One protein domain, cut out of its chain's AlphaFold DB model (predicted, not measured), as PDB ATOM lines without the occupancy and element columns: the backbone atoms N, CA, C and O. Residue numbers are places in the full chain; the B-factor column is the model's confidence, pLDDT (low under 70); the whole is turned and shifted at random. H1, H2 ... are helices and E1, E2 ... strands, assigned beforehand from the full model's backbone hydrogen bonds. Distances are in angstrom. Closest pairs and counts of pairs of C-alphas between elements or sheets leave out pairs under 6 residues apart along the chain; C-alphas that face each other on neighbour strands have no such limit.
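This is residues 5 to 90 of the 166 residues of an uncharacterized protein of Bacillus amyloliquefaciens Y2 (UniProt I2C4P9). A strongly twisted antiparallel sheet of four strands, E1 to E4, forms a wall, with the longer helix H2 laid along one of its faces and the short helix H1 packed near E1 and E2. A small separate hairpin, E5 and E6, reaches away from this sheet and makes one end of the longest axis, with the turn between E3 and E4 at the other. The printed part has 86 residues, with two named helices and six named strands in the order H1 E1 E2 E3 E4 E5 E6 H2, and its class is mixed, helices and strands. The large sheet has the order E1 - E2 - E3 - E4. The whole is compact, with a radius of gyration of the C-alphas of 13.1 A, yet elongated in outline, spanning 41 by 24 by 20 A.

H1 is residues 5 to 10, beginning at C-alpha 5 at (360.395, 308.646, 276.380). E1 follows at residues 21 to 24, then E2 at residues 29 to 36, 22.7 A long. E3, residues 39 to 49, is the longest strand at 32.6 A and ends at C-alpha 49 at (360.042, 299.509, 301.565). E4 is residues 52 to 56, E5 residues 60 to 63 and E6 residues 66 to 69. H2, residues 76 to 88, is 18.2 A long and ends at C-alpha 88 at (345.538, 301.785, 288.461).

E1 to E4 form a meander, each strand the antiparallel neighbour of the one before. In the hairpin E1 and E2, N 22 and O 31 are 2.8 A apart, within hydrogen-bond range. In the hairpin E2 and E3, N 34 and O 41 are 2.8 A apart, and in the hairpin E3 and E4, N 46 and O 54 are 2.9 A apart. The sheet is only just strongly twisted, its C-alphas lying up to 4.1 A off the best plane. Residues 14 to 15 pair antiparallel with residues 22 to 23 of E1. H1 is on the sheet but only grazes it, with residues 5 to 9; its closest C-alphas to E1 are those of Ala 8 and Phe 22, 6.9 A. H2 is on the sheet at a height over the sheet of 9.7 A. It lies over E3 and, only just, over E4, on which 3 of its 13 C-alphas fall. It runs along the strands, at 19 degrees to E3 on the local plane. The closest C-alphas of E3 and H2 are those of Val 42 and Ile 83, 7.7 A. H1 and H2 are close but not clearly touching, Val 7 and Lys 80 having the closest C-alphas at 6.8 A, with a steep tilt of 48 degrees, the same way. In the hairpin E5 and E6, N 61 and O 68 are 2.9 A apart; E5 is apart from E4 and from H2. In both helices every O i to N i+4 pair is within hydrogen-bond range.

The two C-alphas farthest apart are those of Glu 50 and Tyr 64, 42.6 A. The printed part has no cut and no long link; those from H1 to E1 and from E6 to H2 are short, the others tight. The mean pLDDT of the printed part is 93.3, and no printed residue is under 70.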
ATOM      1  N   GLU A   5     360.080 307.507 275.514       95.56
ATOM      2  CA  GLU A   5     360.395 308.646 276.380       95.56
ATOM      3  C   GLU A   5     359.158 309.515 276.586       95.56
ATOM      4  O   GLU A   5     358.766 309.769 277.725       95.56
ATOM      5  N   ASN A   6     358.484 309.882 275.490       96.25
ATOM      6  CA  ASN A   6     357.231 310.632 275.555       96.25
ATOM      7  C   ASN A   6     356.160 309.859 276.337       96.25
ATOM      8  O   ASN A   6     355.482 310.431 277.187       96.25
ATOM      9  N   VAL A   7     356.034 308.548 276.092       97.44
ATOM     10  CA  VAL A   7     355.089 307.695 276.829       97.44
ATOM     11  C   VAL A   7     355.387 307.712 278.328       97.44
ATOM     12  O   VAL A   7     354.469 307.902 279.118       97.44
ATOM     13  N   ALA A   8     356.640 307.519 278.743       97.56
ATOM     14  CA  ALA A   8     357.015 307.487 280.155       97.56
ATOM     15  C   ALA A   8     356.760 308.837 280.853       97.56
ATOM     16  O   ALA A   8     356.200 308.871 281.955       97.56
ATOM     17  N   GLN A   9     357.110 309.943 280.187       97.19
ATOM     18  CA  GLN A   9     356.931 311.300 280.706       97.19
ATOM     19  C   GLN A   9     355.457 311.654 280.938       97.19
ATOM     20  O   GLN A   9     355.143 312.286 281.946       97.19
ATOM     21  N   GLU A  10     354.538 311.192 280.082       97.50
ATOM     22  CA  GLU A  10     353.089 311.379 280.284       97.50
ATOM     23  C   GLU A  10     352.580 310.773 281.603       97.50
ATOM     24  O   GLU A  10     351.613 311.267 282.183       97.50
ATOM     25  N   PHE A  11     353.240 309.728 282.110       97.38
ATOM     26  CA  PHE A  11     352.928 309.108 283.402       97.38
ATOM     27  C   PHE A  11     353.826 309.612 284.546       97.38
ATOM     28  O   PHE A  11     353.843 309.028 285.634       97.38
ATOM     29  N   GLY A  12     354.577 310.695 284.323       97.50
ATOM     30  CA  GLY A  12     355.452 311.317 285.318       97.50
ATOM     31  C   GLY A  12     356.736 310.538 285.611       97.50
ATOM     32  O   GLY A  12     357.339 310.741 286.664       97.50
ATOM     33  N   PHE A  13     357.143 309.623 284.728       97.94
ATOM     34  CA  PHE A  13     358.427 308.935 284.833       97.94
ATOM     35  C   PHE A  13     359.507 309.727 284.090       97.94
ATOM     36  O   PHE A  13     359.290 310.220 282.987       97.94
ATOM     37  N   ILE A  14     360.685 309.837 284.701       97.38
ATOM     38  CA  ILE A  14     361.828 310.581 284.167       97.38
ATOM     39  C   ILE A  14     362.916 309.585 283.776       97.38
ATOM     40  O   ILE A  14     363.123 308.594 284.475       97.38
ATOM     41  N   GLN A  15     363.604 309.838 282.664       96.50
ATOM     42  CA  GLN A  15     364.692 308.992 282.173       96.50
ATOM     43  C   GLN A  15     365.752 308.778 283.265       96.50
ATOM     44  O   GLN A  15     366.237 309.730 283.876       96.50
ATOM     45  N   SER A  16     366.091 307.513 283.520       93.50
ATOM     46  CA  SER A  16     367.193 307.138 284.409       93.50
ATOM     47  C   SER A  16     368.532 307.157 283.658       93.50
ATOM     48  O   SER A  16     368.586 307.411 282.456       93.50
ATOM     49  N   THR A  17     369.630 306.837 284.342       91.31
ATOM     50  CA  THR A  17     370.935 306.648 283.689       91.31
ATOM     51  C   THR A  17     371.011 305.370 282.847       91.31
ATOM     52  O   THR A  17     371.932 305.230 282.047       91.31
ATOM     53  N   VAL A  18     370.068 304.437 283.021       93.50
ATOM     54  CA  VAL A  18     369.990 303.183 282.268       93.50
ATOM     55  C   VAL A  18     369.055 303.362 281.075       93.50
ATOM     56  O   VAL A  18     367.947 303.890 281.200       93.50
ATOM     57  N   GLU A  19     369.499 302.903 279.906       93.06
ATOM     58  CA  GLU A  19     368.731 302.981 278.663       93.06
ATOM     59  C   GLU A  19     367.343 302.331 278.815       93.06
ATOM     60  O   GLU A  19     367.190 301.300 279.474       93.06
ATOM     61  N   ASN A  20     366.322 302.940 278.202       95.25
ATOM     62  CA  ASN A  20     364.929 302.466 278.208       95.25
ATOM     63  C   ASN A  20     364.307 302.292 279.613       95.25
ATOM     64  O   ASN A  20     363.266 301.646 279.757       95.25
ATOM     65  N   THR A  21     364.935 302.860 280.645       97.56
ATOM     66  CA  THR A  21     364.522 302.751 282.046       97.56
ATOM     67  C   THR A  21     364.215 304.130 282.608       97.56
ATOM     68  O   THR A  21     365.023 305.053 282.494       97.56
ATOM     69  N   PHE A  22     363.059 304.263 283.252       98.19
ATOM     70  CA  PHE A  22     362.531 305.525 283.752       98.19
ATOM     71  C   PHE A  22     362.090 305.384 285.208       98.19
ATOM     72  O   PHE A  22     361.570 304.346 285.609       98.19
ATOM     73  N   TYR A  23     362.251 306.435 286.004       97.75
ATOM     74  CA  TYR A  23     361.947 306.429 287.431       97.75
ATOM     75  C   TYR A  23     360.921 307.502 287.800       97.75
ATOM     76  O   TYR A  23     360.975 308.632 287.316       97.75
ATOM     77  N   ASN A  24     359.999 307.154 288.697       97.38
ATOM     78  CA  ASN A  24     359.050 308.076 289.310       97.38
ATOM     79  C   ASN A  24     359.232 308.044 290.835       97.38
ATOM     80  O   ASN A  24     358.865 307.073 291.504       97.38
ATOM     81  N   ALA A  25     359.795 309.124 291.387       94.88
ATOM     82  CA  ALA A  25     360.109 309.233 292.812       94.88
ATOM     83  C   ALA A  25     358.862 309.240 293.704       94.88
ATOM     84  O   ALA A  25     358.857 308.598 294.755       94.88
ATOM     85  N   SER A  26     357.794 309.914 293.269       94.12
ATOM     86  CA  SER A  26     356.533 310.008 294.010       94.12
ATOM     87  C   SER A  26     355.857 308.645 294.151       94.12
ATOM     88  O   SER A  26     355.326 308.319 295.211       94.12
ATOM     89  N   LEU A  27     355.917 307.824 293.100       94.50
ATOM     90  CA  LEU A  27     355.388 306.458 293.110       94.50
ATOM     91  C   LEU A  27     356.371 305.431 293.690       94.50
ATOM     92  O   LEU A  27     355.974 304.289 293.919       94.50
ATOM     93  N   LYS A  28     357.637 305.814 293.919       94.88
ATOM     94  CA  LYS A  28     358.750 304.900 294.230       94.88
ATOM     95  C   LYS A  28     358.801 303.740 293.229       94.88
ATOM     96  O   LYS A  28     358.820 302.572 293.620       94.88
ATOM     97  N   ALA A  29     358.754 304.070 291.939       96.50
ATOM     98  CA  ALA A  29     358.551 303.108 290.863       96.50
ATOM     99  C   ALA A  29     359.592 303.248 289.751       96.50
ATOM    100  O   ALA A  29     359.955 304.359 289.377       96.50
ATOM    101  N   GLU A  30     359.992 302.122 289.175       97.12
ATOM    102  CA  GLU A  30     360.831 302.039 287.981       97.12
ATOM    103  C   GLU A  30     360.021 301.411 286.844       97.12
ATOM    104  O   GLU A  30     359.374 300.384 287.032       97.12
ATOM    105  N   MET A  31     360.029 302.037 285.673       98.00
ATOM    106  CA  MET A  31     359.368 301.573 284.458       98.00
ATOM    107  C   MET A  31     360.436 301.230 283.425       98.00
ATOM    108  O   MET A  31     361.264 302.072 283.086       98.00
ATOM    109  N   ILE A  32     360.407 299.998 282.924       97.62
ATOM    110  CA  ILE A  32     361.393 299.483 281.973       97.62
ATOM    111  C   ILE A  32     360.681 299.109 280.683       97.62
ATOM    112  O   ILE A  32     359.724 298.328 280.697       97.62
ATOM    113  N   PHE A  33     361.171 299.640 279.567       96.94
ATOM    114  CA  PHE A  33     360.695 299.300 278.234       96.94
ATOM    115  C   PHE A  33     361.654 298.327 277.555       96.94
ATOM    116  O   PHE A  33     362.868 298.503 277.562       96.94
ATOM    117  N   ILE A  34     361.092 297.308 276.911       94.88
ATOM    118  CA  ILE A  34     361.834 296.360 276.082       94.88
ATOM    119  C   ILE A  34     361.271 296.442 274.668       94.88
ATOM    120  O   ILE A  34     360.138 296.029 274.405       94.88
ATOM    121  N   ASN A  35     362.074 296.966 273.745       89.56
ATOM    122  CA  ASN A  35     361.730 297.033 272.332       89.56
ATOM    123  C   ASN A  35     362.173 295.735 271.646       89.56
ATOM    124  O   ASN A  35     363.362 295.444 271.550       89.56
ATOM    125  N   LYS A  36     361.217 294.937 271.161       83.06
ATOM    126  CA  LYS A  36     361.486 293.709 270.405       83.06
ATOM    127  C   LYS A  36     360.588 293.666 269.186       83.06
ATOM    128  O   LYS A  36     359.371 293.623 269.335       83.06
ATOM    129  N   TYR A  37     361.166 293.623 267.985       73.25
ATOM    130  CA  TYR A  37     360.373 293.575 266.756       73.25
ATOM    131  C   TYR A  37     359.313 292.453 266.833       73.25
ATOM    132  O   TYR A  37     359.668 291.311 267.141       73.25
ATOM    133  N   PRO A  38     358.020 292.746 266.588       78.06
ATOM    134  CA  PRO A  38     357.488 293.992 266.025       78.06
ATOM    135  C   PRO A  38     356.895 295.014 267.028       78.06
ATOM    136  O   PRO A  38     356.139 295.875 266.593       78.06
ATOM    137  N   GLY A  39     357.161 294.961 268.340       91.88
ATOM    138  CA  GLY A  39     356.556 295.892 269.311       91.88
ATOM    139  C   GLY A  39     357.365 296.196 270.579       91.88
ATOM    140  O   GLY A  39     358.549 295.893 270.691       91.88
ATOM    141  N   THR A  40     356.694 296.812 271.547       95.38
ATOM    142  CA  THR A  40     357.254 297.257 272.827       95.38
ATOM    143  C   THR A  40     356.542 296.558 273.975       95.38
ATOM    144  O   THR A  40     355.319 296.400 273.971       95.38
ATOM    145  N   HIS A  41     357.321 296.125 274.950       96.19
ATOM    146  CA  HIS A  41     356.872 295.570 276.215       96.19
ATOM    147  C   HIS A  41     357.230 296.539 277.339       96.19
ATOM    148  O   HIS A  41     358.270 297.190 277.258       96.19
ATOM    149  N   VAL A  42     356.397 296.622 278.374       96.88
ATOM    150  CA  VAL A  42     356.682 297.435 279.554       96.88
ATOM    151  C   VAL A  42     356.471 296.624 280.824       96.88
ATOM    152  O   VAL A  42     355.520 295.857 280.950       96.88
ATOM    153  N   THR A  43     357.378 296.823 281.768       96.62
ATOM    154  CA  THR A  43     357.290 296.316 283.132       96.62
ATOM    155  C   THR A  43     357.425 297.492 284.091       96.62
ATOM    156  O   THR A  43     358.184 298.424 283.829       96.62
ATOM    157  N   ILE A  44     356.711 297.440 285.215       96.94
ATOM    158  CA  ILE A  44     356.844 298.387 286.319       96.94
ATOM    159  C   ILE A  44     357.271 297.635 287.583       96.94
ATOM    160  O   ILE A  44     356.611 296.690 288.015       96.94
ATOM    161  N   PHE A  45     358.354 298.088 288.205       95.62
ATOM    162  CA  PHE A  45     358.779 297.672 289.535       95.62
ATOM    163  C   PHE A  45     358.351 298.724 290.549       95.62
ATOM    164  O   PHE A  45     358.702 299.896 290.434       95.62
ATOM    165  N   LYS A  46     357.618 298.302 291.575       93.75
ATOM    166  CA  LYS A  46     357.178 299.162 292.676       93.75
ATOM    167  C   LYS A  46     358.000 298.891 293.922       93.75
ATOM    168  O   LYS A  46     358.027 297.754 294.375       93.75
ATOM    169  N   GLY A  47     358.570 299.919 294.542       92.19
ATOM    170  CA  GLY A  47     359.149 299.818 295.879       92.19
ATOM    171  C   GLY A  47     358.077 299.658 296.963       92.19
ATOM    172  O   GLY A  47     357.126 300.434 297.021       92.19
ATOM    173  N   LEU A  48     358.253 298.671 297.844       87.62
ATOM    174  CA  LEU A  48     357.368 298.407 298.989       87.62
ATOM    175  C   LEU A  48     357.997 298.784 300.346       87.62
ATOM    176  O   LEU A  48     357.335 298.673 301.372       87.62
ATOM    177  N   GLY A  49     359.243 299.273 300.352       83.62
ATOM    178  CA  GLY A  49     360.042 299.509 301.565       83.62
ATOM    179  C   GLY A  49     361.040 298.375 301.824       83.62
ATOM    180  O   GLY A  49     360.924 297.318 301.220       83.62
ATOM    181  N   GLU A  50     362.060 298.609 302.657       85.56
ATOM    182  CA  GLU A  50     363.037 297.585 303.101       85.56
ATOM    183  C   GLU A  50     363.664 296.735 301.973       85.56
ATOM    184  O   GLU A  50     363.878 295.535 302.109       85.56
ATOM    185  N   GLY A  51     363.930 297.342 300.811       82.75
ATOM    186  CA  GLY A  51     364.478 296.633 299.645       82.75
ATOM    187  C   GLY A  51     363.483 295.721 298.911       82.75
ATOM    188  O   GLY A  51     363.832 295.151 297.879       82.75
ATOM    189  N   LYS A  52     362.236 295.625 299.379       88.94
ATOM    190  CA  LYS A  52     361.165 294.831 298.774       88.94
ATOM    191  C   LYS A  52     360.565 295.541 297.571       88.94
ATOM    192  O   LYS A  52     360.401 296.770 297.564       88.94
ATOM    193  N   ARG A  53     360.206 294.761 296.550       91.75
ATOM    194  CA  ARG A  53     359.588 295.268 295.323       91.75
ATOM    195  C   ARG A  53     358.463 294.356 294.850       91.75
ATOM    196  O   ARG A  53     358.580 293.142 294.950       91.75
ATOM    197  N   ALA A  54     357.405 294.942 294.298       93.00
ATOM    198  CA  ALA A  54     356.417 294.214 293.507       93.00
ATOM    199  C   ALA A  54     356.736 294.353 292.016       93.00
ATOM    200  O   ALA A  54     357.116 295.430 291.550       93.00
ATOM    201  N   PHE A  55     356.550 293.260 291.280       92.62
ATOM    202  CA  PHE A  55     356.721 293.190 289.833       92.62
ATOM    203  C   PHE A  55     355.356 293.252 289.145       92.62
ATOM    204  O   PHE A  55     354.500 292.397 289.380       92.62
ATOM    205  N   ILE A  56     355.154 294.260 288.297       94.44
ATOM    206  CA  ILE A  56     353.914 294.477 287.552       94.44
ATOM    207  C   ILE A  56     354.250 294.450 286.065       94.44
ATOM    208  O   ILE A  56     354.789 295.400 285.503       94.44
ATOM    209  N   ASP A  57     353.925 293.339 285.427       94.25
ATOM    210  CA  ASP A  57     354.133 293.121 283.996       94.25
ATOM    211  C   ASP A  57     352.921 293.608 283.173       94.25
ATOM    212  O   ASP A  57     351.909 293.999 283.748       94.25
ATOM    213  N   MET A  58     352.966 293.555 281.844       95.00
ATOM    214  CA  MET A  58     351.868 293.887 280.928       95.00
ATOM    215  C   MET A  58     350.510 293.306 281.374       95.00
ATOM    216  O   MET A  58     350.448 292.160 281.818       95.00
ATOM    217  N   PRO A  59     349.387 294.022 281.230       94.88
ATOM    218  CA  PRO A  59     348.089 293.527 281.678       94.88
ATOM    219  C   PRO A  59     347.527 292.421 280.768       94.88
ATOM    220  O   PRO A  59     348.119 292.001 279.766       94.88
ATOM    221  N   PHE A  60     346.341 291.932 281.123       94.31
ATOM    222  CA  PHE A  60     345.562 291.018 280.294       94.31
ATOM    223  C   PHE A  60     344.448 291.772 279.567       94.31
ATOM    224  O   PHE A  60     343.935 292.781 280.042       94.31
ATOM    225  N   THR A  61     344.021 291.253 278.419       92.50
ATOM    226  CA  THR A  61     342.919 291.823 277.641       92.50
ATOM    227  C   THR A  61     341.891 290.764 277.273       92.50
ATOM    228  O   THR A  61     342.242 289.628 276.948       92.50
ATOM    229  N   LEU A  62     340.613 291.140 277.314       90.06
ATOM    230  CA  LEU A  62     339.502 290.305 276.875       90.06
ATOM    231  C   LEU A  62     339.164 290.652 275.421       90.06
ATOM    232  O   LEU A  62     338.649 291.732 275.143       90.06
ATOM    233  N   LYS A  63     339.422 289.728 274.491       86.00
ATOM    234  CA  LYS A  63     339.095 289.892 273.067       86.00
ATOM    235  C   LYS A  63     338.331 288.670 272.567       86.00
ATOM    236  O   LYS A  63     338.780 287.542 272.753       86.00
ATOM    237  N   TYR A  64     337.169 288.891 271.948       85.88
ATOM    238  CA  TYR A  64     336.290 287.823 271.442       85.88
ATOM    239  C   TYR A  64     335.988 286.736 272.495       85.88
ATOM    240  O   TYR A  64     336.078 285.541 272.225       85.88
ATOM    241  N   GLY A  65     335.709 287.154 273.734       82.25
ATOM    242  CA  GLY A  65     335.392 286.250 274.846       82.25
ATOM    243  C   GLY A  65     336.582 285.503 275.463       82.25
ATOM    244  O   GLY A  65     336.390 284.804 276.456       82.25
ATOM    245  N   LYS A  66     337.806 285.673 274.939       84.81
ATOM    246  CA  LYS A  66     339.030 285.049 275.466       84.81
ATOM    247  C   LYS A  66     339.919 286.091 276.137       84.81
ATOM    248  O   LYS A  66     340.260 287.103 275.524       84.81
ATOM    249  N   CYS A  67     340.273 285.849 277.397       90.69
ATOM    250  CA  CYS A  67     341.224 286.683 278.125       90.69
ATOM    251  C   CYS A  67     342.642 286.185 277.841       90.69
ATOM    252  O   CYS A  67     342.881 284.980 277.900       90.69
ATOM    253  N   LYS A  68     343.566 287.084 277.493       91.38
ATOM    254  CA  LYS A  68     344.960 286.739 277.179       91.38
ATOM    255  C   LYS A  68     345.921 287.782 277.721       91.38
ATOM    256  O   LYS A  68     345.609 288.972 277.716       91.38
ATOM    257  N   LYS A  69     347.108 287.334 278.131       92.06
ATOM    258  CA  LYS A  69     348.220 288.214 278.506       92.06
ATOM    259  C   LYS A  69     348.699 288.995 277.282       92.06
ATOM    260  O   LYS A  69     348.940 288.406 276.223       92.06
ATOM    261  N   ILE A  70     348.847 290.308 277.415       91.94
ATOM    262  CA  ILE A  70     349.454 291.132 276.369       91.94
ATOM    263  C   ILE A  70     350.969 290.934 276.443       91.94
ATOM    264  O   ILE A  70     351.562 291.123 277.496       91.94
ATOM    265  N   LYS A  71     351.604 290.541 275.334       91.25
ATOM    266  CA  LYS A  71     353.066 290.361 275.289       91.25
ATOM    267  C   LYS A  71     353.795 291.643 274.881       91.25
ATOM    268  O   LYS A  71     354.756 292.031 275.533       91.25
ATOM    269  N   TYR A  72     353.315 292.281 273.811       93.88
ATOM    270  CA  TYR A  72     353.902 293.480 273.204       93.88
ATOM    271  C   TYR A  72     352.806 294.365 272.592       93.88
ATOM    272  O   TYR A  72     351.739 293.867 272.213       93.88
ATOM    273  N   ARG A  73     353.090 295.658 272.422       94.62
ATOM    274  CA  ARG A  73     352.255 296.622 271.690       94.62
ATOM    275  C   ARG A  73     353.023 297.282 270.557       94.62
ATOM    276  O   ARG A  73     354.179 297.640 270.708       94.62
ATOM    277  N   GLN A  74     352.357 297.456 269.419       93.56
ATOM    278  CA  GLN A  74     352.896 298.190 268.264       93.56
ATOM    279  C   GLN A  74     352.362 299.624 268.189       93.56
ATOM    280  O   GLN A  74     352.955 300.485 267.550       93.56
ATOM    281  N   ASN A  75     351.212 299.856 268.823       94.06
ATOM    282  CA  ASN A  75     350.509 301.125 268.827       94.06
ATOM    283  C   ASN A  75     350.672 301.790 270.197       94.06
ATOM    284  O   ASN A  75     350.438 301.156 271.229       94.06
ATOM    285  N   GLU A  76     351.058 303.060 270.163       95.38
ATOM    286  CA  GLU A  76     351.355 303.872 271.337       95.38
ATOM    287  C   GLU A  76     350.128 304.066 272.239       95.38
ATOM    288  O   GLU A  76     350.217 303.811 273.436       95.38
ATOM    289  N   ASP A  77     348.961 304.402 271.682       95.94
ATOM    290  CA  ASP A  77     347.739 304.618 272.475       95.94
ATOM    291  C   ASP A  77     347.320 303.373 273.257       95.94
ATOM    292  O   ASP A  77     346.858 303.449 274.396       95.94
ATOM    293  N   ASN A  78     347.483 302.197 272.654       95.06
ATOM    294  CA  ASN A  78     347.214 300.934 273.325       95.06
ATOM    295  C   ASN A  78     348.233 300.654 274.435       95.06
ATOM    296  O   ASN A  78     347.832 300.168 275.489       95.06
ATOM    297  N   LEU A  79     349.513 300.991 274.236       96.31
ATOM    298  CA  LEU A  79     350.526 300.884 275.289       96.31
ATOM    299  C   LEU A  79     350.222 301.843 276.452       96.31
ATOM    300  O   LEU A  79     350.259 301.424 277.604       96.31
ATOM    301  N   LYS A  80     349.829 303.088 276.163       97.31
ATOM    302  CA  LYS A  80     349.399 304.069 277.175       97.31
ATOM    303  C   LYS A  80     348.194 303.569 277.975       97.31
ATOM    304  O   LYS A  80     348.180 303.668 279.200       97.31
ATOM    305  N   LYS A  81     347.190 302.982 277.314       95.62
ATOM    306  CA  LYS A  81     346.032 302.365 277.993       95.62
ATOM    307  C   LYS A  81     346.450 301.222 278.918       95.62
ATOM    308  O   LYS A  81     345.934 301.131 280.029       95.62
ATOM    309  N   ASP A  82     347.383 300.384 278.477       96.00
ATOM    310  CA  ASP A  82     347.895 299.279 279.285       96.00
ATOM    311  C   ASP A  82     348.684 299.786 280.503       96.00
ATOM    312  O   ASP A  82     348.417 299.341 281.617       96.00
ATOM    313  N   ILE A  83     349.584 300.762 280.321       97.25
ATOM    314  CA  ILE A  83     350.328 301.403 281.418       97.25
ATOM    315  C   ILE A  83     349.362 302.022 282.425       97.25
ATOM    316  O   ILE A  83     349.520 301.830 283.628       97.25
ATOM    317  N   LYS A  84     348.310 302.701 281.955       96.19
ATOM    318  CA  LYS A  84     347.272 303.243 282.836       96.19
ATOM    319  C   LYS A  84     346.620 302.145 283.680       96.19
ATOM    320  O   LYS A  84     346.476 302.334 284.881       96.19
ATOM    321  N   ALA A  85     346.280 300.995 283.096       94.62
ATOM    322  CA  ALA A  85     345.727 299.864 283.846       94.62
ATOM    323  C   ALA A  85     346.731 299.272 284.856       94.62
ATOM    324  O   ALA A  85     346.344 298.912 285.969       94.62
ATOM    325  N   MET A  86     348.020 299.199 284.500       96.06
ATOM    326  CA  MET A  86     349.094 298.785 285.416       96.06
ATOM    327  C   MET A  86     349.214 299.748 286.604       96.06
ATOM    328  O   MET A  86     349.300 299.306 287.749       96.06
ATOM    329  N   LEU A  87     349.161 301.058 286.348       95.19
ATOM    330  CA  LEU A  87     349.232 302.099 287.373       95.19
ATOM    331  C   LEU A  87     347.960 302.169 288.236       95.19
ATOM    332  O   LEU A  87     348.054 302.369 289.444       95.19
ATOM    333  N   SER A  88     346.773 301.927 287.674       92.44
ATOM    334  CA  SER A  88     345.538 301.785 288.461       92.44
ATOM    335  C   SER A  88     345.617 300.620 289.452       92.44
ATOM    336  O   SER A  88     345.135 300.714 290.579       92.44
ATOM    337  N   ALA A  89     346.250 299.516 289.048       91.00
ATOM    338  CA  ALA A  89     346.474 298.346 289.891       91.00
ATOM    339  C   ALA A  89     347.756 298.452 290.739       91.00
ATOM    340  O   ALA A  89     348.117 297.528 291.456       91.00
ATOM    341  N   PHE A  90     348.462 299.580 290.722       90.00
ATOM    342  CA  PHE A  90     349.782 299.702 291.344       90.00
ATOM    343  C   PHE A  90     349.796 299.367 292.844       90.00
ATOM    344  O   PHE A  90     350.763 298.819 293.376       90.00
TER     345      PHE A  90